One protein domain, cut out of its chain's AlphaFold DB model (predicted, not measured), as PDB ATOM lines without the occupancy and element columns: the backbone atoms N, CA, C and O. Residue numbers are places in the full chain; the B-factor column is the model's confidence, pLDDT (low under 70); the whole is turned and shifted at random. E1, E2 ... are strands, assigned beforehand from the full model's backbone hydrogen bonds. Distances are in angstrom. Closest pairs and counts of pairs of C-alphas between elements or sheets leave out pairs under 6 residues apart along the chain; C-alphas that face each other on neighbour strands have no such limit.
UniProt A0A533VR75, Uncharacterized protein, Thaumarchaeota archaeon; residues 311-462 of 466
ATOM      1  N   LYS A 311     -55.308   2.376 -38.485       45.94
ATOM      2  CA  LYS A 311     -53.852   2.538 -38.558       45.94
ATOM      3  C   LYS A 311     -53.258   2.562 -37.154       45.94
ATOM      4  O   LYS A 311     -53.765   3.263 -36.279       45.94
ATOM      5  N   LEU A 312     -52.172   1.821 -36.962       50.16
ATOM      6  CA  LEU A 312     -51.382   1.920 -35.740       50.16
ATOM      7  C   LEU A 312     -50.789   3.333 -35.642       50.16
ATOM      8  O   LEU A 312     -50.275   3.865 -36.628       50.16
ATOM      9  N   GLY A 313     -50.897   3.949 -34.464       42.81
ATOM     10  CA  GLY A 313     -50.183   5.192 -34.168       42.81
ATOM     11  C   GLY A 313     -48.667   4.962 -34.118       42.81
ATOM     12  O   GLY A 313     -48.236   3.808 -34.041       42.81
ATOM     13  N   PRO A 314     -47.853   6.033 -34.157       46.66
ATOM     14  CA  PRO A 314     -46.416   5.901 -33.941       46.66
ATOM     15  C   PRO A 314     -46.163   5.243 -32.580       46.66
ATOM     16  O   PRO A 314     -46.878   5.538 -31.619       46.66
ATOM     17  N   ASP A 315     -45.173   4.352 -32.514       53.22
ATOM     18  CA  ASP A 315     -44.725   3.757 -31.256       53.22
ATOM     19  C   ASP A 315     -44.300   4.883 -30.291       53.22
ATOM     20  O   ASP A 315     -43.333   5.598 -30.571       53.22
ATOM     21  N   PRO A 316     -45.028   5.085 -29.177       53.06
ATOM     22  CA  PRO A 316     -44.771   6.192 -28.269       53.06
ATOM     23  C   PRO A 316     -43.680   5.873 -27.237       53.06
ATOM     24  O   PRO A 316     -43.321   6.755 -26.459       53.06
ATOM     25  N   PHE A 317     -43.188   4.629 -27.180       48.53
ATOM     26  CA  PHE A 317     -42.320   4.145 -26.107       48.53
ATOM     27  C   PHE A 317     -40.850   3.994 -26.517       48.53
ATOM     28  O   PHE A 317     -39.999   3.862 -25.635       48.53
ATOM     29  N   GLY A 318     -40.524   4.089 -27.810       54.72
ATOM     30  CA  GLY A 318     -39.142   4.141 -28.294       54.72
ATOM     31  C   GLY A 318     -38.278   3.005 -27.714       54.72
ATOM     32  O   GLY A 318     -38.643   1.842 -27.861       54.72
ATOM     33  N   PRO A 319     -37.149   3.284 -27.031       54.38
ATOM     34  CA  PRO A 319     -36.250   2.246 -26.516       54.38
ATOM     35  C   PRO A 319     -36.764   1.513 -25.260       54.38
ATOM     36  O   PRO A 319     -36.085   0.617 -24.758       54.38
ATOM     37  N   ILE A 320     -37.920   1.892 -24.704       54.47
ATOM     38  CA  ILE A 320     -38.470   1.264 -23.494       54.47
ATOM     39  C   ILE A 320     -39.047  -0.112 -23.865       54.47
ATOM     40  O   ILE A 320     -39.798  -0.184 -24.832       54.47
ATOM     41  N   PRO A 321     -38.789  -1.198 -23.113       62.44
ATOM     42  CA  PRO A 321     -39.362  -2.512 -23.404       62.44
ATOM     43  C   PRO A 321     -40.899  -2.483 -23.421       62.44
ATOM     44  O   PRO A 321     -41.559  -2.251 -22.404       62.44
ATOM     45  N   HIS A 322     -41.487  -2.720 -24.592       65.31
ATOM     46  CA  HIS A 322     -42.930  -2.687 -24.796       65.31
ATOM     47  C   HIS A 322     -43.365  -3.713 -25.856       65.31
ATOM     48  O   HIS A 322     -42.556  -4.217 -26.634       65.31
ATOM     49  N   ARG A 323     -44.656  -4.060 -25.880       74.62
ATOM     50  CA  ARG A 323     -45.255  -4.989 -26.851       74.62
ATOM     51  C   ARG A 323     -46.558  -4.435 -27.408       74.62
ATOM     52  O   ARG A 323     -47.346  -3.843 -26.675       74.62
ATOM     53  N   LEU A 324     -46.795  -4.652 -28.700       79.69
ATOM     54  CA  LEU A 324     -48.085  -4.381 -29.327       79.69
ATOM     55  C   LEU A 324     -49.072  -5.491 -28.951       79.69
ATOM     56  O   LEU A 324     -48.810  -6.660 -29.224       79.69
ATOM     57  N   VAL A 325     -50.190  -5.126 -28.329       81.62
ATOM     58  CA  VAL A 325     -51.205  -6.063 -27.832       81.62
ATOM     59  C   VAL A 325     -52.505  -5.876 -28.582       81.62
ATOM     60  O   VAL A 325     -53.025  -4.762 -28.641       81.62
ATOM     61  N   PHE A 326     -53.049  -6.974 -29.101       84.38
ATOM     62  CA  PHE A 326     -54.344  -6.993 -29.766       84.38
ATOM     63  C   PHE A 326     -55.447  -7.343 -28.768       84.38
ATOM     64  O   PHE A 326     -55.336  -8.314 -28.033       84.38
ATOM     65  N   PHE A 327     -56.526  -6.573 -28.744       78.81
ATOM     66  CA  PHE A 327     -57.689  -6.790 -27.892       78.81
ATOM     67  C   PHE A 327     -58.911  -7.077 -28.757       78.81
ATOM     68  O   PHE A 327     -59.192  -6.337 -29.703       78.81
ATOM     69  N   MET A 328     -59.663  -8.116 -28.409       83.88
ATOM     70  CA  MET A 328     -60.928  -8.460 -29.066       83.88
ATOM     71  C   MET A 328     -61.919  -9.070 -28.066       83.88
ATOM     72  O   MET A 328     -61.566  -9.329 -26.914       83.88
ATOM     73  N   LYS A 329     -63.172  -9.262 -28.487       81.00
ATOM     74  CA  LYS A 329     -64.186  -9.957 -27.682       81.00
ATOM     75  C   LYS A 329     -64.268 -11.434 -28.060       81.00
ATOM     76  O   LYS A 329     -63.900 -11.801 -29.177       81.00
ATOM     77  N   SER A 330     -64.761 -12.268 -27.157       85.38
ATOM     78  CA  SER A 330     -65.289 -13.580 -27.537       85.38
ATOM     79  C   SER A 330     -66.494 -13.431 -28.471       85.38
ATOM     80  O   SER A 330     -67.064 -12.345 -28.606       85.38
ATOM     81  N   ASP A 331     -66.816 -14.516 -29.173       86.75
ATOM     82  CA  ASP A 331     -67.846 -14.561 -30.221       86.75
ATOM     83  C   ASP A 331     -67.685 -13.441 -31.268       86.75
ATOM     84  O   ASP A 331     -68.618 -12.744 -31.665       86.75
ATOM     85  N   SER A 332     -66.435 -13.195 -31.672       81.31
ATOM     86  CA  SER A 332     -66.109 -12.121 -32.604       81.31
ATOM     87  C   SER A 332     -64.929 -12.468 -33.501       81.31
ATOM     88  O   SER A 332     -64.181 -13.423 -33.270       81.31
ATOM     89  N   THR A 333     -64.778 -11.682 -34.563       85.00
ATOM     90  CA  THR A 333     -63.692 -11.819 -35.531       85.00
ATOM     91  C   THR A 333     -62.929 -10.505 -35.638       85.00
ATOM     92  O   THR A 333     -63.536  -9.445 -35.787       85.00
ATOM     93  N   ALA A 334     -61.601 -10.582 -35.602       81.81
ATOM     94  CA  ALA A 334     -60.703  -9.460 -35.837       81.81
ATOM     95  C   ALA A 334     -59.812  -9.734 -37.055       81.81
ATOM     96  O   ALA A 334     -59.526 -10.882 -37.375       81.81
ATOM     97  N   LYS A 335     -59.362  -8.687 -37.745       83.25
ATOM     98  CA  LYS A 335     -58.489  -8.781 -38.924       83.25
ATOM     99  C   LYS A 335     -57.236  -7.942 -38.722       83.25
ATOM    100  O   LYS A 335     -57.360  -6.776 -38.363       83.25
ATOM    101  N   ILE A 336     -56.057  -8.494 -38.983       83.31
ATOM    102  CA  ILE A 336     -54.773  -7.782 -38.951       83.31
ATOM    103  C   ILE A 336     -54.251  -7.650 -40.379       83.31
ATOM    104  O   ILE A 336     -54.143  -8.640 -41.097       83.31
ATOM    105  N   PHE A 337     -53.903  -6.429 -40.768       83.06
ATOM    106  CA  PHE A 337     -53.435  -6.094 -42.109       83.06
ATOM    107  C   PHE A 337     -51.921  -5.955 -42.068       83.06
ATOM    108  O   PHE A 337     -51.409  -5.077 -41.368       83.06
ATOM    109  N   VAL A 338     -51.205  -6.807 -42.798       83.00
ATOM    110  CA  VAL A 338     -49.738  -6.805 -42.826       83.00
ATOM    111  C   VAL A 338     -49.256  -6.607 -44.254       83.00
ATOM    112  O   VAL A 338     -49.612  -7.371 -45.145       83.00
ATOM    113  N   GLU A 339     -48.453  -5.570 -44.467       84.06
ATOM    114  CA  GLU A 339     -47.736  -5.326 -45.714       84.06
ATOM    115  C   GLU A 339     -46.381  -6.028 -45.667       84.06
ATOM    116  O   GLU A 339     -45.583  -5.802 -44.758       84.06
ATOM    117  N   TYR A 340     -46.118  -6.848 -46.674       83.69
ATOM    118  CA  TYR A 340     -44.837  -7.486 -46.916       83.69
ATOM    119  C   TYR A 340     -44.165  -6.842 -48.116       83.69
ATOM    120  O   TYR A 340     -44.746  -6.803 -49.203       83.69
ATOM    121  N   THR A 341     -42.936  -6.371 -47.922       84.69
ATOM    122  CA  THR A 341     -42.098  -5.813 -48.985       84.69
ATOM    123  C   THR A 341     -40.880  -6.699 -49.196       84.69
ATOM    124  O   THR A 341     -40.194  -7.053 -48.237       84.69
ATOM    125  N   SER A 342     -40.602  -7.060 -50.446       83.44
ATOM    126  CA  SER A 342     -39.388  -7.801 -50.792       83.44
ATOM    127  C   SER A 342     -38.278  -6.862 -51.250       83.44
ATOM    128  O   SER A 342     -38.435  -6.129 -52.227       83.44
ATOM    129  N   GLU A 343     -37.150  -6.888 -50.543       74.50
ATOM    130  CA  GLU A 343     -35.998  -6.013 -50.807       74.50
ATOM    131  C   GLU A 343     -34.846  -6.746 -51.516       74.50
ATOM    132  O   GLU A 343     -34.009  -6.115 -52.161       74.50
ATOM    133  N   LEU A 344     -34.824  -8.080 -51.448       68.75
ATOM    134  CA  LEU A 344     -33.790  -8.923 -52.048       68.75
ATOM    135  C   LEU A 344     -34.228  -9.438 -53.433       68.75
ATOM    136  O   LEU A 344     -35.419  -9.681 -53.636       68.75
ATOM    137  N   PRO A 345     -33.294  -9.648 -54.384       67.69
ATOM    138  CA  PRO A 345     -33.585 -10.177 -55.717       67.69
ATOM    139  C   PRO A 345     -33.869 -11.685 -55.660       67.69
ATOM    140  O   PRO A 345     -33.096 -12.508 -56.142       67.69
ATOM    141  N   ASN A 346     -34.986 -12.051 -55.035       71.25
ATOM    142  CA  ASN A 346     -35.479 -13.417 -54.966       71.25
ATOM    143  C   ASN A 346     -36.572 -13.637 -56.024       71.25
ATOM    144  O   ASN A 346     -37.263 -12.715 -56.459       71.25
ATOM    145  N   THR A 347     -36.752 -14.889 -56.434       66.56
ATOM    146  CA  THR A 347     -37.839 -15.304 -57.329       66.56
ATOM    147  C   THR A 347     -38.674 -16.375 -56.641       66.56
ATOM    148  O   THR A 347     -38.119 -17.341 -56.123       66.56
ATOM    149  N   GLY A 348     -40.000 -16.226 -56.642       82.19
ATOM    150  CA  GLY A 348     -40.929 -17.208 -56.079       82.19
ATOM    151  C   GLY A 348     -41.895 -16.608 -55.061       82.19
ATOM    152  O   GLY A 348     -42.098 -15.395 -55.005       82.19
ATOM    153  N   THR A 349     -42.502 -17.477 -54.256       83.75
ATOM    154  CA  THR A 349     -43.482 -17.094 -53.237       83.75
ATOM    155  C   THR A 349     -43.213 -17.805 -51.917       83.75
ATOM    156  O   THR A 349     -42.834 -18.974 -51.908       83.75
ATOM    157  N   MET A 350     -43.485 -17.141 -50.800       83.12
ATOM    158  CA  MET A 350     -43.419 -17.712 -49.455       83.12
ATOM    159  C   MET A 350     -44.831 -17.970 -48.919       83.12
ATOM    160  O   MET A 350     -45.740 -17.204 -49.213       83.12
ATOM    161  N   LYS A 351     -45.045 -19.016 -48.114       85.12
ATOM    162  CA  LYS A 351     -46.358 -19.261 -47.492       85.12
ATOM    163  C   LYS A 351     -46.689 -18.204 -46.434       85.12
ATOM    164  O   LYS A 351     -45.843 -17.879 -45.599       85.12
ATOM    165  N   SER A 352     -47.939 -17.752 -46.411       83.56
ATOM    166  CA  SER A 352     -48.482 -16.862 -45.375       83.56
ATOM    167  C   SER A 352     -48.762 -17.633 -44.081       83.56
ATOM    168  O   SER A 352     -49.908 -17.898 -43.729       83.56
ATOM    169  N   LEU A 353     -47.708 -18.058 -43.382       83.00
ATOM    170  CA  LEU A 353     -47.838 -18.825 -42.140       83.00
ATOM    171  C   LEU A 353     -48.474 -17.983 -41.022       83.00
ATOM    172  O   LEU A 353     -48.136 -16.810 -40.845       83.00
ATOM    173  N   SER A 354     -49.364 -18.611 -40.254       85.94
ATOM    174  CA  SER A 354     -49.950 -18.050 -39.037       85.94
ATOM    175  C   SER A 354     -50.296 -19.155 -38.048       85.94
ATOM    176  O   SER A 354     -50.889 -20.159 -38.442       85.94
ATOM    177  N   THR A 355     -49.978 -18.950 -36.772       86.19
ATOM    178  CA  THR A 355     -50.221 -19.941 -35.712       86.19
ATOM    179  C   THR A 355     -50.638 -19.245 -34.422       86.19
ATOM    180  O   THR A 355     -50.082 -18.197 -34.088       86.19
ATOM    181  N   VAL A 356     -51.588 -19.839 -33.690       88.75
ATOM    182  CA  VAL A 356     -51.966 -19.431 -32.328       88.75
ATOM    183  C   VAL A 356     -51.192 -20.271 -31.315       88.75
ATOM    184  O   VAL A 356     -51.018 -21.472 -31.509       88.75
ATOM    185  N   TYR A 357     -50.758 -19.662 -30.221       87.12
ATOM    186  CA  TYR A 357     -50.047 -20.291 -29.118       87.12
ATOM    187  C   TYR A 357     -50.669 -19.911 -27.773       87.12
ATOM    188  O   TYR A 357     -51.321 -18.873 -27.631       87.12
ATOM    189  N   VAL A 358     -50.410 -20.741 -26.767       83.88
ATOM    190  CA  VAL A 358     -50.703 -20.483 -25.352       83.88
ATOM    191  C   VAL A 358     -49.437 -20.651 -24.511       83.88
ATOM    192  O   VAL A 358     -48.446 -21.214 -24.968       83.88
ATOM    193  N   GLY A 359     -49.464 -20.147 -23.277       75.38
ATOM    194  CA  GLY A 359     -48.314 -20.149 -22.369       75.38
ATOM    195  C   GLY A 359     -47.722 -18.754 -22.167       75.38
ATOM    196  O   GLY A 359     -48.068 -17.811 -22.873       75.38
ATOM    197  N   LYS A 360     -46.868 -18.603 -21.149       69.38
ATOM    198  CA  LYS A 360     -46.225 -17.320 -20.796       69.38
ATOM    199  C   LYS A 360     -44.728 -17.286 -21.118       69.38
ATOM    200  O   LYS A 360     -44.193 -16.227 -21.410       69.38
ATOM    201  N   THR A 361     -44.066 -18.438 -21.062       66.56
ATOM    202  CA  THR A 361     -42.613 -18.589 -21.254       66.56
ATOM    203  C   THR A 361     -42.293 -19.636 -22.318       66.56
ATOM    204  O   THR A 361     -41.490 -19.380 -23.207       66.56
ATOM    205  N   ASN A 362     -43.001 -20.767 -22.289       69.88
ATOM    206  CA  ASN A 362     -42.910 -21.834 -23.282       69.88
ATOM    207  C   ASN A 362     -44.178 -21.826 -24.143       69.88
ATOM    208  O   ASN A 362     -45.183 -22.434 -23.775       69.88
ATOM    209  N   TYR A 363     -44.149 -21.079 -25.247       78.31
ATOM    210  CA  TYR A 363     -45.276 -20.978 -26.173       78.31
ATOM    211  C   TYR A 363     -45.540 -22.334 -26.837       78.31
ATOM    212  O   TYR A 363     -44.703 -22.833 -27.588       78.31
ATOM    213  N   THR A 364     -46.705 -22.926 -26.588       82.44
ATOM    214  CA  THR A 364     -47.128 -24.179 -27.226       82.44
ATOM    215  C   THR A 364     -48.209 -23.902 -28.268       82.44
ATOM    216  O   THR A 364     -49.103 -23.093 -28.001       82.44
ATOM    217  N   PRO A 365     -48.148 -24.522 -29.465       83.56
ATOM    218  CA  PRO A 365     -49.191 -24.358 -30.471       83.56
ATOM    219  C   PRO A 365     -50.568 -24.705 -29.900       83.56
ATOM    220  O   PRO A 365     -50.782 -25.784 -29.346       83.56
ATOM    221  N   PHE A 366     -51.510 -23.780 -30.036       85.69
ATOM    222  CA  PHE A 366     -52.867 -23.922 -29.541       85.69
ATOM    223  C   PHE A 366     -53.744 -24.545 -30.626       85.69
ATOM    224  O   PHE A 366     -54.231 -23.862 -31.522       85.69
ATOM    225  N   ASN A 367     -53.937 -25.863 -30.553       76.94
ATOM    226  CA  ASN A 367     -54.691 -26.630 -31.548       76.94
ATOM    227  C   ASN A 367     -56.169 -26.807 -31.147       76.94
ATOM    228  O   ASN A 367     -56.687 -27.919 -31.075       76.94
ATOM    229  N   SER A 368     -56.837 -25.706 -30.800       80.75
ATOM    230  CA  SER A 368     -58.252 -25.696 -30.417       80.75
ATOM    231  C   SER A 368     -59.053 -24.818 -31.366       80.75
ATOM    232  O   SER A 368     -58.608 -23.742 -31.748       80.75
ATOM    233  N   SER A 369     -60.292 -25.214 -31.668       82.06
ATOM    234  CA  SER A 369     -61.207 -24.375 -32.454       82.06
ATOM    235  C   SER A 369     -61.727 -23.144 -31.697       82.06
ATOM    236  O   SER A 369     -62.510 -22.384 -32.262       82.06
ATOM    237  N   LYS A 370     -61.339 -22.956 -30.423       87.69
ATOM    238  CA  LYS A 370     -61.739 -21.803 -29.599       87.69
ATOM    239  C   LYS A 370     -61.179 -20.482 -30.126       87.69
ATOM    240  O   LYS A 370     -61.894 -19.484 -30.102       87.69
ATOM    241  N   VAL A 371     -59.933 -20.491 -30.601       91.00
ATOM    242  CA  VAL A 371     -59.277 -19.334 -31.218       91.00
ATOM    243  C   VAL A 371     -58.522 -19.814 -32.443       91.00
ATOM    244  O   VAL A 371     -57.631 -20.652 -32.322       91.00
ATOM    245  N   THR A 372     -58.863 -19.287 -33.611       92.38
ATOM    246  CA  THR A 372     -58.205 -19.637 -34.875       92.38
ATOM    247  C   THR A 372     -57.658 -18.396 -35.560       92.38
ATOM    248  O   THR A 372     -58.139 -17.287 -35.334       92.38
ATOM    249  N   ILE A 373     -56.641 -18.589 -36.399       92.81
ATOM    250  CA  ILE A 373     -56.090 -17.551 -37.266       92.81
ATOM    251  C   ILE A 373     -55.902 -18.106 -38.676       92.81
ATOM    252  O   ILE A 373     -55.390 -19.213 -38.844       92.81
ATOM    253  N   THR A 374     -56.327 -17.348 -39.682       90.75
ATOM    254  CA  THR A 374     -56.181 -17.703 -41.098       90.75
ATOM    255  C   THR A 374     -55.692 -16.509 -41.904       90.75
ATOM    256  O   THR A 374     -56.008 -15.370 -41.576       90.75
ATOM    257  N   ALA A 375     -54.921 -16.758 -42.960       88.38
ATOM    258  CA  ALA A 375     -54.528 -15.743 -43.933       88.38
ATOM    259  C   ALA A 375     -55.455 -15.808 -45.157       88.38
ATOM    260  O   ALA A 375     -55.780 -16.902 -45.618       88.38
ATOM    261  N   ASP A 376     -55.860 -14.653 -45.679       84.38
ATOM    262  CA  ASP A 376     -56.659 -14.544 -46.907       84.38
ATOM    263  C   ASP A 376     -55.880 -14.965 -48.164       84.38
ATOM    264  O   ASP A 376     -56.421 -15.631 -49.046       84.38
ATOM    265  N   SER A 377     -54.594 -14.628 -48.218       81.69
ATOM    266  CA  SER A 377     -53.673 -15.050 -49.262       81.69
ATOM    267  C   SER A 377     -52.800 -16.202 -48.764       81.69
ATOM    268  O   SER A 377     -52.110 -16.042 -47.754       81.69
ATOM    269  N   PRO A 378     -52.734 -17.342 -49.474       78.06
ATOM    270  CA  PRO A 378     -51.889 -18.467 -49.079       78.06
ATOM    271  C   PRO A 378     -50.393 -18.221 -49.333       78.06
ATOM    272  O   PRO A 378     -49.555 -18.948 -48.789       78.06
ATOM    273  N   SER A 379     -50.039 -17.219 -50.149       84.19
ATOM    274  CA  SER A 379     -48.659 -16.968 -50.562       84.19
ATOM    275  C   SER A 379     -48.320 -15.483 -50.732       84.19
ATOM    276  O   SER A 379     -49.117 -14.708 -51.257       84.19
ATOM    277  N   ILE A 380     -47.099 -15.112 -50.356       86.56
ATOM    278  CA  ILE A 380     -46.522 -13.768 -50.426       86.56
ATOM    279  C   ILE A 380     -45.443 -13.751 -51.510       86.56
ATOM    280  O   ILE A 380     -44.588 -14.639 -51.535       86.56
ATOM    281  N   SER A 381     -45.468 -12.753 -52.396       82.56
ATOM    282  CA  SER A 381     -44.459 -12.615 -53.453       82.56
ATOM    283  C   SER A 381     -43.082 -12.270 -52.879       82.56
ATOM    284  O   SER A 381     -42.968 -11.435 -51.983       82.56
ATOM    285  N   LEU A 382     -42.035 -12.908 -53.408       83.81
ATOM    286  CA  LEU A 382     -40.633 -12.603 -53.104       83.81
ATOM    287  C   LEU A 382     -39.950 -11.802 -54.222       83.81
ATOM    288  O   LEU A 382     -38.741 -11.614 -54.176       83.81
ATOM    289  N   THR A 383     -40.695 -11.359 -55.238       82.50
ATOM    290  CA  THR A 383     -40.134 -10.549 -56.324       82.50
ATOM    291  C   THR A 383     -39.679  -9.195 -55.788       82.50
ATOM    292  O   THR A 383     -40.446  -8.519 -55.100       82.50
ATOM    293  N   GLN A 384     -38.463  -8.773 -56.136       81.44
ATOM    294  CA  GLN A 384     -37.894  -7.497 -55.696       81.44
ATOM    295  C   GLN A 384     -38.844  -6.317 -55.954       81.44
ATOM    296  O   GLN A 384     -39.378  -6.155 -57.051       81.44
ATOM    297  N   GLY A 385     -39.058  -5.491 -54.929       76.31
ATOM    298  CA  GLY A 385     -39.943  -4.325 -54.981       76.31
ATOM    299  C   GLY A 385     -41.438  -4.654 -54.921       76.31
ATOM    300  O   GLY A 385     -42.258  -3.734 -54.903       76.31
ATOM    301  N   SER A 386     -41.817  -5.937 -54.866       80.56
ATOM    302  CA  SER A 386     -43.214  -6.323 -54.688       80.56
ATOM    303  C   SER A 386     -43.714  -5.949 -53.294       80.56
ATOM    304  O   SER A 386     -42.994  -6.058 -52.297       80.56
ATOM    305  N   LYS A 387     -44.974  -5.511 -53.249       83.62
ATOM    306  CA  LYS A 387     -45.715  -5.222 -52.025       83.62
ATOM    307  C   LYS A 387     -46.955  -6.093 -51.989       83.62
ATOM    308  O   LYS A 387     -47.809  -6.010 -52.869       83.62
ATOM    309  N   THR A 388     -47.051  -6.940 -50.975       82.50
ATOM    310  CA  THR A 388     -48.202  -7.826 -50.783       82.50
ATOM    311  C   THR A 388     -48.848  -7.507 -49.448       82.50
ATOM    312  O   THR A 388     -48.178  -7.559 -48.422       82.50
ATOM    313  N   VAL A 389     -50.143  -7.198 -49.446       83.38
ATOM    314  CA  VAL A 389     -50.916  -7.077 -48.205       83.38
ATOM    315  C   VAL A 389     -51.603  -8.410 -47.940       83.38
ATOM    316  O   VAL A 389     -52.303  -8.914 -48.812       83.38
ATOM    317  N   VAL A 390     -51.384  -8.970 -46.753       83.62
ATOM    318  CA  VAL A 390     -52.064 -10.175 -46.263       83.62
ATOM    319  C   VAL A 390     -52.960  -9.786 -45.093       83.62
ATOM    320  O   VAL A 390     -52.534  -9.062 -44.186       83.62
ATOM    321  N   VAL A 391     -54.196 -10.277 -45.109       86.75
ATOM    322  CA  VAL A 391     -55.187 -10.083 -44.053       86.75
ATOM    323  C   VAL A 391     -55.296 -11.353 -43.225       86.75
ATOM    324  O   VAL A 391     -55.826 -12.376 -43.659       86.75
ATOM    325  N   TYR A 392     -54.810 -11.268 -41.993       88.19
ATOM    326  CA  TYR A 392     -54.915 -12.340 -41.016       88.19
ATOM    327  C   TYR A 392     -56.208 -12.201 -40.220       88.19
ATOM    328  O   TYR A 392     -56.376 -11.244 -39.466       88.19
ATOM    329  N   THR A 393     -57.120 -13.154 -40.371       89.31
ATOM    330  CA  THR A 393     -58.414 -13.185 -39.689       89.31
ATOM    331  C   THR A 393     -58.325 -14.049 -38.438       89.31
ATOM    332  O   THR A 393     -58.072 -15.246 -38.526       89.31
ATOM    333  N   ILE A 394     -58.543 -13.443 -37.274       92.69
ATOM    334  CA  ILE A 394     -58.606 -14.097 -35.968       92.69
ATOM    335  C   ILE A 394     -60.070 -14.306 -35.606       92.69
ATOM    336  O   ILE A 394     -60.825 -13.340 -35.541       92.69
ATOM    337  N   THR A 395     -60.464 -15.544 -35.323       91.62
ATOM    338  CA  THR A 395     -61.824 -15.875 -34.879       91.62
ATOM    339  C   THR A 395     -61.786 -16.381 -33.444       91.62
ATOM    340  O   THR A 395     -61.055 -17.326 -33.152       91.62
ATOM    341  N   ALA A 396     -62.580 -15.773 -32.563       91.81
ATOM    342  CA  ALA A 396     -62.722 -16.162 -31.164       91.81
ATOM    343  C   ALA A 396     -64.155 -16.637 -30.890       91.81
ATOM    344  O   ALA A 396     -65.105 -15.912 -31.172       91.81
ATOM    345  N   LYS A 397     -64.318 -17.837 -30.325       91.00
ATOM    346  CA  LYS A 397     -65.628 -18.368 -29.896       91.00
ATOM    347  C   LYS A 397     -66.058 -17.796 -28.538       91.00
ATOM    348  O   LYS A 397     -65.245 -17.193 -27.848       91.00
ATOM    349  N   GLU A 398     -67.314 -18.000 -28.143       83.00
ATOM    350  CA  GLU A 398     -67.915 -17.476 -26.896       83.00
ATOM    351  C   GLU A 398     -67.090 -17.785 -25.623       83.00
ATOM    352  O   GLU A 398     -66.934 -16.943 -24.748       83.00
ATOM    353  N   GLU A 399     -66.447 -18.952 -25.547       85.19
ATOM    354  CA  GLU A 399     -65.620 -19.351 -24.393       85.19
ATOM    355  C   GLU A 399     -64.119 -19.028 -24.542       85.19
ATOM    356  O   GLU A 399     -63.272 -19.652 -23.894       85.19
ATOM    357  N   ALA A 400     -63.750 -18.126 -25.450       87.31
ATOM    358  CA  ALA A 400     -62.354 -17.842 -25.779       87.31
ATOM    359  C   ALA A 400     -61.694 -16.790 -24.871       87.31
ATOM    360  O   ALA A 400     -60.648 -16.262 -25.230       87.31
ATOM    361  N   SER A 401     -62.279 -16.449 -23.719       87.69
ATOM    362  CA  SER A 401     -61.708 -15.443 -22.815       87.69
ATOM    363  C   SER A 401     -60.316 -15.858 -22.315       87.69
ATOM    364  O   SER A 401     -60.127 -16.963 -21.804       87.69
ATOM    365  N   GLY A 402     -59.323 -14.973 -22.446       86.88
ATOM    366  CA  GLY A 402     -57.942 -15.276 -22.063       86.88
ATOM    367  C   GLY A 402     -56.885 -14.482 -22.823       86.88
ATOM    368  O   GLY A 402     -57.195 -13.563 -23.579       86.88
ATOM    369  N   ILE A 403     -55.614 -14.831 -22.597       87.75
ATOM    370  CA  ILE A 403     -54.473 -14.304 -23.358       87.75
ATOM    371  C   ILE A 403     -53.899 -15.430 -24.214       87.75
ATOM    372  O   ILE A 403     -53.534 -16.491 -23.706       87.75
ATOM    373  N   TYR A 404     -53.800 -15.155 -25.506       90.88
ATOM    374  CA  TYR A 404     -53.247 -16.017 -26.538       90.88
ATOM    375  C   TYR A 404     -52.101 -15.291 -27.225       90.88
ATOM    376  O   TYR A 404     -51.903 -14.091 -27.041       90.88
ATOM    377  N   TRP A 405     -51.352 -16.009 -28.043       89.12
ATOM    378  CA  TRP A 405     -50.224 -15.451 -28.770       89.12
ATOM    379  C   TRP A 405     -50.315 -15.844 -30.229       89.12
ATOM    380  O   TRP A 405     -50.658 -16.978 -30.531       89.12
ATOM    381  N   ILE A 406     -49.997 -14.932 -31.137       89.38
ATOM    382  CA  ILE A 406     -49.962 -15.222 -32.568       89.38
ATOM    383  C   ILE A 406     -48.581 -14.995 -33.143       89.38
ATOM    384  O   ILE A 406     -47.894 -14.038 -32.794       89.38
ATOM    385  N   SER A 407     -48.200 -15.871 -34.059       87.69
ATOM    386  CA  SER A 407     -47.085 -15.642 -34.969       87.69
ATOM    387  C   SER A 407     -47.648 -15.381 -36.360       87.69
ATOM    388  O   SER A 407     -48.576 -16.075 -36.782       87.69
ATOM    389  N   LEU A 408     -47.099 -14.378 -37.042       88.06
ATOM    390  CA  LEU A 408     -47.398 -14.047 -38.434       88.06
ATOM    391  C   LEU A 408     -46.119 -14.235 -39.253       88.06
ATOM    392  O   LEU A 408     -45.013 -14.139 -38.716       88.06
ATOM    393  N   ALA A 409     -46.252 -14.485 -40.554       80.38
ATOM    394  CA  ALA A 409     -45.103 -14.719 -41.421       80.38
ATOM    395  C   ALA A 409     -44.092 -13.562 -41.324       80.38
ATOM    396  O   ALA A 409     -44.495 -12.403 -41.311       80.38
ATOM    397  N   GLN A 410     -42.795 -13.882 -41.251       76.94
ATOM    398  CA  GLN A 410     -41.669 -12.927 -41.268       76.94
ATOM    399  C   GLN A 410     -41.678 -11.840 -40.173       76.94
ATOM    400  O   GLN A 410     -40.788 -11.005 -40.145       76.94
ATOM    401  N   ILE A 411     -42.604 -11.881 -39.210       77.31
ATOM    402  CA  ILE A 411     -42.534 -11.073 -37.988       77.31
ATOM    403  C   ILE A 411     -41.841 -11.921 -36.925       77.31
ATOM    404  O   ILE A 411     -42.344 -12.981 -36.548       77.31
ATOM    405  N   CYS A 412     -40.668 -11.489 -36.455       73.81
ATOM    406  CA  CYS A 412     -39.946 -12.266 -35.454       73.81
ATOM    407  C   CYS A 412     -40.681 -12.272 -34.104       73.81
ATOM    408  O   CYS A 412     -41.040 -11.228 -33.559       73.81
ATOM    409  N   GLY A 413     -40.865 -13.473 -33.553       77.38
ATOM    410  CA  GLY A 413     -41.507 -13.700 -32.264       77.38
ATOM    411  C   GLY A 413     -43.020 -13.903 -32.352       77.38
ATOM    412  O   GLY A 413     -43.575 -14.289 -33.383       77.38
ATOM    413  N   VAL A 414     -43.682 -13.687 -31.216       82.12
ATOM    414  CA  VAL A 414     -45.135 -13.802 -31.065       82.12
ATOM    415  C   VAL A 414     -45.717 -12.527 -30.473       82.12
ATOM    416  O   VAL A 414     -45.080 -11.861 -29.651       82.12
ATOM    417  N   MET A 415     -46.945 -12.208 -30.871       85.88
ATOM    418  CA  MET A 415     -47.689 -11.037 -30.418       85.88
ATOM    419  C   MET A 415     -48.891 -11.463 -29.570       85.88
ATOM    420  O   MET A 415     -49.588 -12.408 -29.942       85.88
ATOM    421  N   PRO A 416     -49.150 -10.794 -28.439       88.12
ATOM    422  CA  PRO A 416     -50.247 -11.143 -27.548       88.12
ATOM    423  C   PRO A 416     -51.607 -10.706 -28.107       88.12
ATOM    424  O   PRO A 416     -51.768  -9.596 -28.621       88.12
ATOM    425  N   ILE A 417     -52.600 -11.570 -27.920       89.81
ATOM    426  CA  ILE A 417     -54.024 -11.308 -28.116       89.81
ATOM    427  C   ILE A 417     -54.722 -11.481 -26.771       89.81
ATOM    428  O   ILE A 417     -54.630 -12.541 -26.159       89.81
ATOM    429  N   ALA A 418     -55.452 -10.469 -26.328       85.88
ATOM    430  CA  ALA A 418     -56.239 -10.491 -25.111       85.88
ATOM    431  C   ALA A 418     -57.737 -10.477 -25.461       85.88
ATOM    432  O   ALA A 418     -58.252  -9.511 -26.028       85.88
ATOM    433  N   ILE A 419     -58.435 -11.563 -25.132       87.00
ATOM    434  CA  ILE A 419     -59.850 -11.788 -25.444       87.00
ATOM    435  C   ILE A 419     -60.682 -11.577 -24.177       87.00
ATOM    436  O   ILE A 419     -60.411 -12.193 -23.147       87.00
ATOM    437  N   ASP A 420     -61.663 -10.674 -24.243       79.56
ATOM    438  CA  ASP A 420     -62.494 -10.213 -23.111       79.56
ATOM    439  C   ASP A 420     -61.701  -9.644 -21.926       79.56
ATOM    440  O   ASP A 420     -62.162  -9.616 -20.784       79.56
ATOM    441  N   ARG A 421     -60.489  -9.153 -22.188       70.31
ATOM    442  CA  ARG A 421     -59.646  -8.502 -21.182       70.31
ATOM    443  C   ARG A 421     -59.695  -6.999 -21.362       70.31
ATOM    444  O   ARG A 421     -59.516  -6.475 -22.460       70.31
ATOM    445  N   ALA A 422     -59.894  -6.286 -20.260       59.38
ATOM    446  CA  ALA A 422     -59.827  -4.838 -20.284       59.38
ATOM    447  C   ALA A 422     -58.372  -4.375 -20.466       59.38
ATOM    448  O   ALA A 422     -57.456  -4.910 -19.840       59.38
ATOM    449  N   ASN A 423     -58.146  -3.342 -21.273       56.91
ATOM    450  CA  ASN A 423     -56.801  -2.848 -21.591       56.91
ATOM    451  C   ASN A 423     -55.971  -2.387 -20.374       56.91
ATOM    452  O   ASN A 423     -54.744  -2.388 -20.447       56.91
ATOM    453  N   PHE A 424     -56.616  -1.988 -19.275       54.22
ATOM    454  CA  PHE A 424     -55.966  -1.624 -18.010       54.22
ATOM    455  C   PHE A 424     -55.684  -2.835 -17.112       54.22
ATOM    456  O   PHE A 424     -54.911  -2.720 -16.170       54.22
ATOM    457  N   SER A 425     -56.329  -3.976 -17.380       57.62
ATOM    458  CA  SER A 425     -56.161  -5.204 -16.596       57.62
ATOM    459  C   SER A 425     -54.954  -6.027 -17.040       57.62
ATOM    460  O   SER A 425     -54.468  -6.847 -16.273       57.62
ATOM    461  N   VAL A 426     -54.458  -5.785 -18.259       63.28
ATOM    462  CA  VAL A 426     -53.295  -6.482 -18.810       63.28
ATOM    463  C   VAL A 426     -52.018  -5.752 -18.391       63.28
ATOM    464  O   VAL A 426     -51.646  -4.736 -18.979       63.28
ATOM    465  N   GLY A 427     -51.402  -6.249 -17.318       59.00
ATOM    466  CA  GLY A 427     -50.211  -5.672 -16.688       59.00
ATOM    467  C   GLY A 427     -48.884  -6.311 -17.119       59.00
ATOM    468  O   GLY A 427     -48.845  -7.287 -17.867       59.00
ATOM    469  N   LEU A 428     -47.783  -5.775 -16.577       62.09
ATOM    470  CA  LEU A 428     -46.389  -6.139 -16.892       62.09
ATOM    471  C   LEU A 428     -46.074  -7.646 -16.790       62.09
ATOM    472  O   LEU A 428     -45.249  -8.148 -17.548       62.09
ATOM    473  N   SER A 429     -46.720  -8.371 -15.871       64.25
ATOM    474  CA  SER A 429     -46.495  -9.805 -15.617       64.25
ATOM    475  C   SER A 429     -47.328 -10.742 -16.501       64.25
ATOM    476  O   SER A 429     -47.115 -11.958 -16.497       64.25
ATOM    477  N   GLU A 430     -48.297 -10.206 -17.249       67.75
ATOM    478  CA  GLU A 430     -49.174 -10.993 -18.123       67.75
ATOM    479  C   GLU A 430     -48.649 -11.085 -19.558       67.75
ATOM    480  O   GLU A 430     -48.969 -12.041 -20.264       67.75
ATOM    481  N   ILE A 431     -47.802 -10.130 -19.960       73.56
ATOM    482  CA  ILE A 431     -47.152 -10.072 -21.273       73.56
ATOM    483  C   ILE A 431     -45.629  -9.969 -21.081       73.56
ATOM    484  O   ILE A 431     -45.037  -8.914 -21.321       73.56
ATOM    485  N   PRO A 432     -44.965 -11.044 -20.634       68.00
ATOM    486  CA  PRO A 432     -43.521 -11.019 -20.453       68.00
ATOM    487  C   PRO A 432     -42.774 -10.825 -21.781       68.00
ATOM    488  O   PRO A 432     -43.228 -11.275 -22.842       68.00
ATOM    489  N   VAL A 433     -41.598 -10.193 -21.721       62.59
ATOM    490  CA  VAL A 433     -40.602 -10.264 -22.800       62.59
ATOM    491  C   VAL A 433     -39.792 -11.553 -22.608       62.59
ATOM    492  O   VAL A 433     -39.281 -11.767 -21.508       62.59
ATOM    493  N   PRO A 434     -39.671 -12.431 -23.619       57.09
ATOM    494  CA  PRO A 434     -38.873 -13.650 -23.489       57.09
ATOM    495  C   PRO A 434     -37.410 -13.303 -23.187       57.09
ATOM    496  O   PRO A 434     -36.792 -12.568 -23.951       57.09
ATOM    497  N   SER A 435     -36.854 -13.834 -22.097       47.25
ATOM    498  CA  SER A 435     -35.473 -13.585 -21.645       47.25
ATOM    499  C   SER A 435     -34.427 -14.488 -22.328       47.25
ATOM    500  O   SER A 435     -33.410 -14.834 -21.738       47.25
ATOM    501  N   GLY A 436     -34.646 -14.874 -23.592       52.78
ATOM    502  CA  GLY A 436     -33.762 -15.784 -24.332       52.78
ATOM    503  C   GLY A 436     -33.502 -15.360 -25.778       52.78
ATOM    504  O   GLY A 436     -34.250 -14.569 -26.354       52.78
ATOM    505  N   THR A 437     -32.445 -15.909 -26.382       48.78
ATOM    506  CA  THR A 437     -32.069 -15.675 -27.785       48.78
ATOM    507  C   THR A 437     -33.165 -16.189 -28.723       48.78
ATOM    508  O   THR A 437     -33.264 -17.389 -28.996       48.78
ATOM    509  N   MET A 438     -34.009 -15.288 -29.236       54.38
ATOM    510  CA  MET A 438     -34.975 -15.638 -30.276       54.38
ATOM    511  C   MET A 438     -34.238 -15.923 -31.581       54.38
ATOM    512  O   MET A 438     -33.619 -15.038 -32.166       54.38
ATOM    513  N   HIS A 439     -34.330 -17.163 -32.052       58.75
ATOM    514  CA  HIS A 439     -33.846 -17.529 -33.375       58.75
ATOM    515  C   HIS A 439     -34.931 -17.169 -34.390       58.75
ATOM    516  O   HIS A 439     -35.879 -17.923 -34.606       58.75
ATOM    517  N   CYS A 440     -34.825 -15.970 -34.960       62.28
ATOM    518  CA  CYS A 440     -35.703 -15.540 -36.038       62.28
ATOM    519  C   CYS A 440     -35.378 -16.338 -37.315       62.28
ATOM    520  O   CYS A 440     -34.199 -16.567 -37.599       62.28
ATOM    521  N   PRO A 441     -36.378 -16.727 -38.126       63.22
ATOM    522  CA  PRO A 441     -36.100 -17.200 -39.477       63.22
ATOM    523  C   PRO A 441     -35.394 -16.097 -40.276       63.22
ATOM    524  O   PRO A 441     -35.587 -14.907 -39.997       63.22
ATOM    525  N   ALA A 442     -34.601 -16.498 -41.277       67.88
ATOM    526  CA  ALA A 442     -33.961 -15.566 -42.200       67.88
ATOM    527  C   ALA A 442     -35.010 -14.584 -42.746       67.88
ATOM    528  O   ALA A 442     -36.034 -14.996 -43.301       67.88
ATOM    529  N   GLN A 443     -34.766 -13.295 -42.511       74.06
ATOM    530  CA  GLN A 443     -35.680 -12.216 -42.867       74.06
ATOM    531  C   GLN A 443     -35.572 -11.978 -44.378       74.06
ATOM    532  O   GLN A 443     -34.639 -11.338 -44.854       74.06
ATOM    533  N   LEU A 444     -36.489 -12.572 -45.138       77.00
ATOM    534  CA  LEU A 444     -36.576 -12.459 -46.600       77.00
ATOM    535  C   LEU A 444     -37.493 -11.311 -47.038       77.00
ATOM    536  O   LEU A 444     -37.455 -10.898 -48.198       77.00
ATOM    537  N   LEU A 445     -38.347 -10.840 -46.128       80.06
ATOM    538  CA  LEU A 445     -39.338  -9.799 -46.359       80.06
ATOM    539  C   LEU A 445     -39.331  -8.816 -45.196       80.06
ATOM    540  O   LEU A 445     -39.215  -9.212 -44.040       80.06
ATOM    541  N   ASN A 446     -39.546  -7.546 -45.510       82.38
ATOM    542  CA  ASN A 446     -39.855  -6.528 -44.525       82.38
ATOM    543  C   ASN A 446     -41.364  -6.552 -44.252       82.38
ATOM    544  O   ASN A 446     -42.163  -6.397 -45.179       82.38
ATOM    545  N   ALA A 447     -41.753  -6.794 -43.001       82.19
ATOM    546  CA  ALA A 447     -43.144  -6.933 -42.589       82.19
ATOM    547  C   ALA A 447     -43.590  -5.715 -41.773       82.19
ATOM    548  O   ALA A 447     -43.008  -5.396 -40.736       82.19
ATOM    549  N   LYS A 448     -44.670  -5.062 -42.204       81.50
ATOM    550  CA  LYS A 448     -45.235  -3.884 -41.545       81.50
ATOM    551  C   LYS A 448     -46.715  -4.078 -41.258       81.50
ATOM    552  O   LYS A 448     -47.521  -4.240 -42.169       81.50
ATOM    553  N   ILE A 449     -47.098  -3.990 -39.987       78.06
ATOM    554  CA  ILE A 449     -48.511  -4.021 -39.598       78.06
ATOM    555  C   ILE A 449     -49.135  -2.670 -39.949       78.06
ATOM    556  O   ILE A 449     -48.771  -1.632 -39.399       78.06
ATOM    557  N   LEU A 450     -50.076  -2.687 -40.886       68.25
ATOM    558  CA  LEU A 450     -50.798  -1.502 -41.327       68.25
ATOM    559  C   LEU A 450     -51.913  -1.132 -40.348       68.25
ATOM    560  O   LEU A 450     -52.189   0.056 -40.174       68.25
ATOM    561  N   GLY A 451     -52.537  -2.126 -39.707       67.25
ATOM    562  CA  GLY A 451     -53.585  -1.901 -38.717       67.25
ATOM    563  C   GLY A 451     -54.463  -3.109 -38.401       67.25
ATOM    564  O   GLY A 451     -54.146  -4.236 -38.782       67.25
ATOM    565  N   ILE A 452     -55.566  -2.858 -37.688       71.56
ATOM    566  CA  ILE A 452     -56.528  -3.876 -37.228       71.56
ATOM    567  C   ILE A 452     -57.984  -3.477 -37.519       71.56
ATOM    568  O   ILE A 452     -58.335  -2.301 -37.450       71.56
ATOM    569  N   SER A 453     -58.846  -4.453 -37.802       70.50
ATOM    570  CA  SER A 453     -60.310  -4.323 -37.845       70.50
ATOM    571  C   SER A 453     -60.962  -5.328 -36.885       70.50
ATOM    572  O   SER A 453     -60.352  -6.343 -36.562       70.50
ATOM    573  N   GLY A 454     -62.169  -5.051 -36.384       64.44
ATOM    574  CA  GLY A 454     -62.875  -5.937 -35.436       64.44
ATOM    575  C   GLY A 454     -62.233  -6.066 -34.041       64.44
ATOM    576  O   GLY A 454     -62.671  -6.874 -33.228       64.44
ATOM    577  N   GLY A 455     -61.215  -5.255 -33.741       69.00
ATOM    578  CA  GLY A 455     -60.484  -5.249 -32.474       69.00
ATOM    579  C   GLY A 455     -59.708  -3.948 -32.261       69.00
ATOM    580  O   GLY A 455     -59.860  -2.985 -33.013       69.00
ATOM    581  N   LEU A 456     -58.875  -3.919 -31.224       68.94
ATOM    582  CA  LEU A 456     -58.009  -2.795 -30.863       68.94
ATOM    583  C   LEU A 456     -56.556  -3.265 -30.783       68.94
ATOM    584  O   LEU A 456     -56.305  -4.392 -30.380       68.94
ATOM    585  N   ALA A 457     -55.603  -2.399 -31.108       71.44
ATOM    586  CA  ALA A 457     -54.188  -2.647 -30.871       71.44
ATOM    587  C   ALA A 457     -53.596  -1.505 -30.031       71.44
ATOM    588  O   ALA A 457     -53.768  -0.337 -30.375       71.44
ATOM    589  N   GLU A 458     -52.924  -1.829 -28.926       67.50
ATOM    590  CA  GLU A 458     -52.254  -0.849 -28.062       67.50
ATOM    591  C   GLU A 458     -50.855  -1.334 -27.688       67.50
ATOM    592  O   GLU A 458     -50.663  -2.502 -27.349       67.50
ATOM    593  N   TYR A 459     -49.884  -0.422 -27.685       68.88
ATOM    594  CA  TYR A 459     -48.582  -0.690 -27.088       68.88
ATOM    595  C   TYR A 459     -48.699  -0.710 -25.559       68.88
ATOM    596  O   TYR A 459     -49.251   0.210 -24.949       68.88
ATOM    597  N   LYS A 460     -48.192  -1.773 -24.933       66.94
ATOM    598  CA  LYS A 460     -48.130  -1.948 -23.479       66.94
ATOM    599  C   LYS A 460     -46.687  -2.111 -23.040       66.94
ATOM    600  O   LYS A 460     -45.924  -2.819 -23.694       66.94
ATOM    601  N   LEU A 461     -46.339  -1.489 -21.916       65.62
ATOM    602  CA  LEU A 461     -45.069  -1.751 -21.246       65.62
ATOM    603  C   LEU A 461     -44.972  -3.244 -20.925       65.62
ATOM    604  O   LEU A 461     -45.950  -3.853 -20.485       65.62
ATOM    605  N   ALA A 462     -43.795  -3.813 -21.146       63.38
ATOM    606  CA  ALA A 462     -43.510  -5.211 -20.879       63.38
ATOM    607  C   ALA A 462     -42.288  -5.299 -19.960       63.38
ATOM    608  O   ALA A 462     -41.332  -4.543 -20.123       63.38
TER     609      ALA A 462
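What this domain is: This is residues 311 to 462 of the 466 residues of an uncharacterized protein of Thaumarchaeota archaeon (UniProt A0A533VR75). Two strongly twisted sheets lie face to face as a sandwich, one of five strands in the order E4, E8, E9, E1, E11 and one of four in the order E5, E7, E2, E10, and the small strand pair E3 and E6 sits at one end of the longest axis. A long unnamed stretch, residues 420 to 445, runs over the outside from E9 to E10. The 152 printed residues include no named helix and eleven named strands, E1 to E11 in order along the chain; the class is all strand, with under half of the residues, 69, in named strands. The five-strand sheet is mixed, and the other two are antiparallel. The whole is compact, with a radius of gyration of the C-alphas of 15.4 A and spans of 45 by 34 by 29 A.

Where its parts are: E1 is residues 322 to 328, from C-alpha 322 at (-42.930, -2.687, -24.796). E2, residues 332 to 341, is 29.7 A long. E3, residues 349 to 351, runs on into E4, residues 354 to 358, at 26 degrees. E5 is residues 371 to 375 and E6 residues 379 to 381. E7, residues 387 to 396, is 29.1 A long. E8 is residues 402 to 408, 19.5 A, and E9 residues 415 to 419. E10, residues 446 to 453, is 21.6 A long. E11, residues 456 to 461, ends with C-alpha 461 at (-45.069, -1.751, -21.246).

How they stand to each other: In the five-strand sheet E1 is antiparallel to E11, with N 325 and O 458 2.8 A apart, and parallel to E9, with N 418 and O 326 2.8 A apart. E8 and E9 form a hairpin, with N 404 and O 417 at 2.8 A. E8 is antiparallel to the edge strand E4, with N 357 and O 405 at 2.7 A. In the facing sheet E2 is antiparallel to E7, with N 336 and O 392 at 2.8 A, and to E10, with N 339 and O 448 at 2.8 A. E7 is antiparallel to E5, with N 393 and O 374 at 2.8 A. The facing parts are 10.1 A centre to centre, and their strands stand at 24 degrees. The closest C-alphas of edge strands E4 and E5, Ser 354 and Ile 373, are 6.4 A apart. E3 and E6 are antiparallel, with N 350 and O 380 at 2.8 A.

The domain as a whole: The two C-alphas farthest apart, those of Thr 347 and Ser 425, are 45.8 A apart. The printed part has no cut. The links E4 to E5 and E9 to E10 are long, with 12 and 26 residues. Mean pLDDT of the printed part is 75.9; 48 residues are under 70, among them 311 to 322 and 432 to 442.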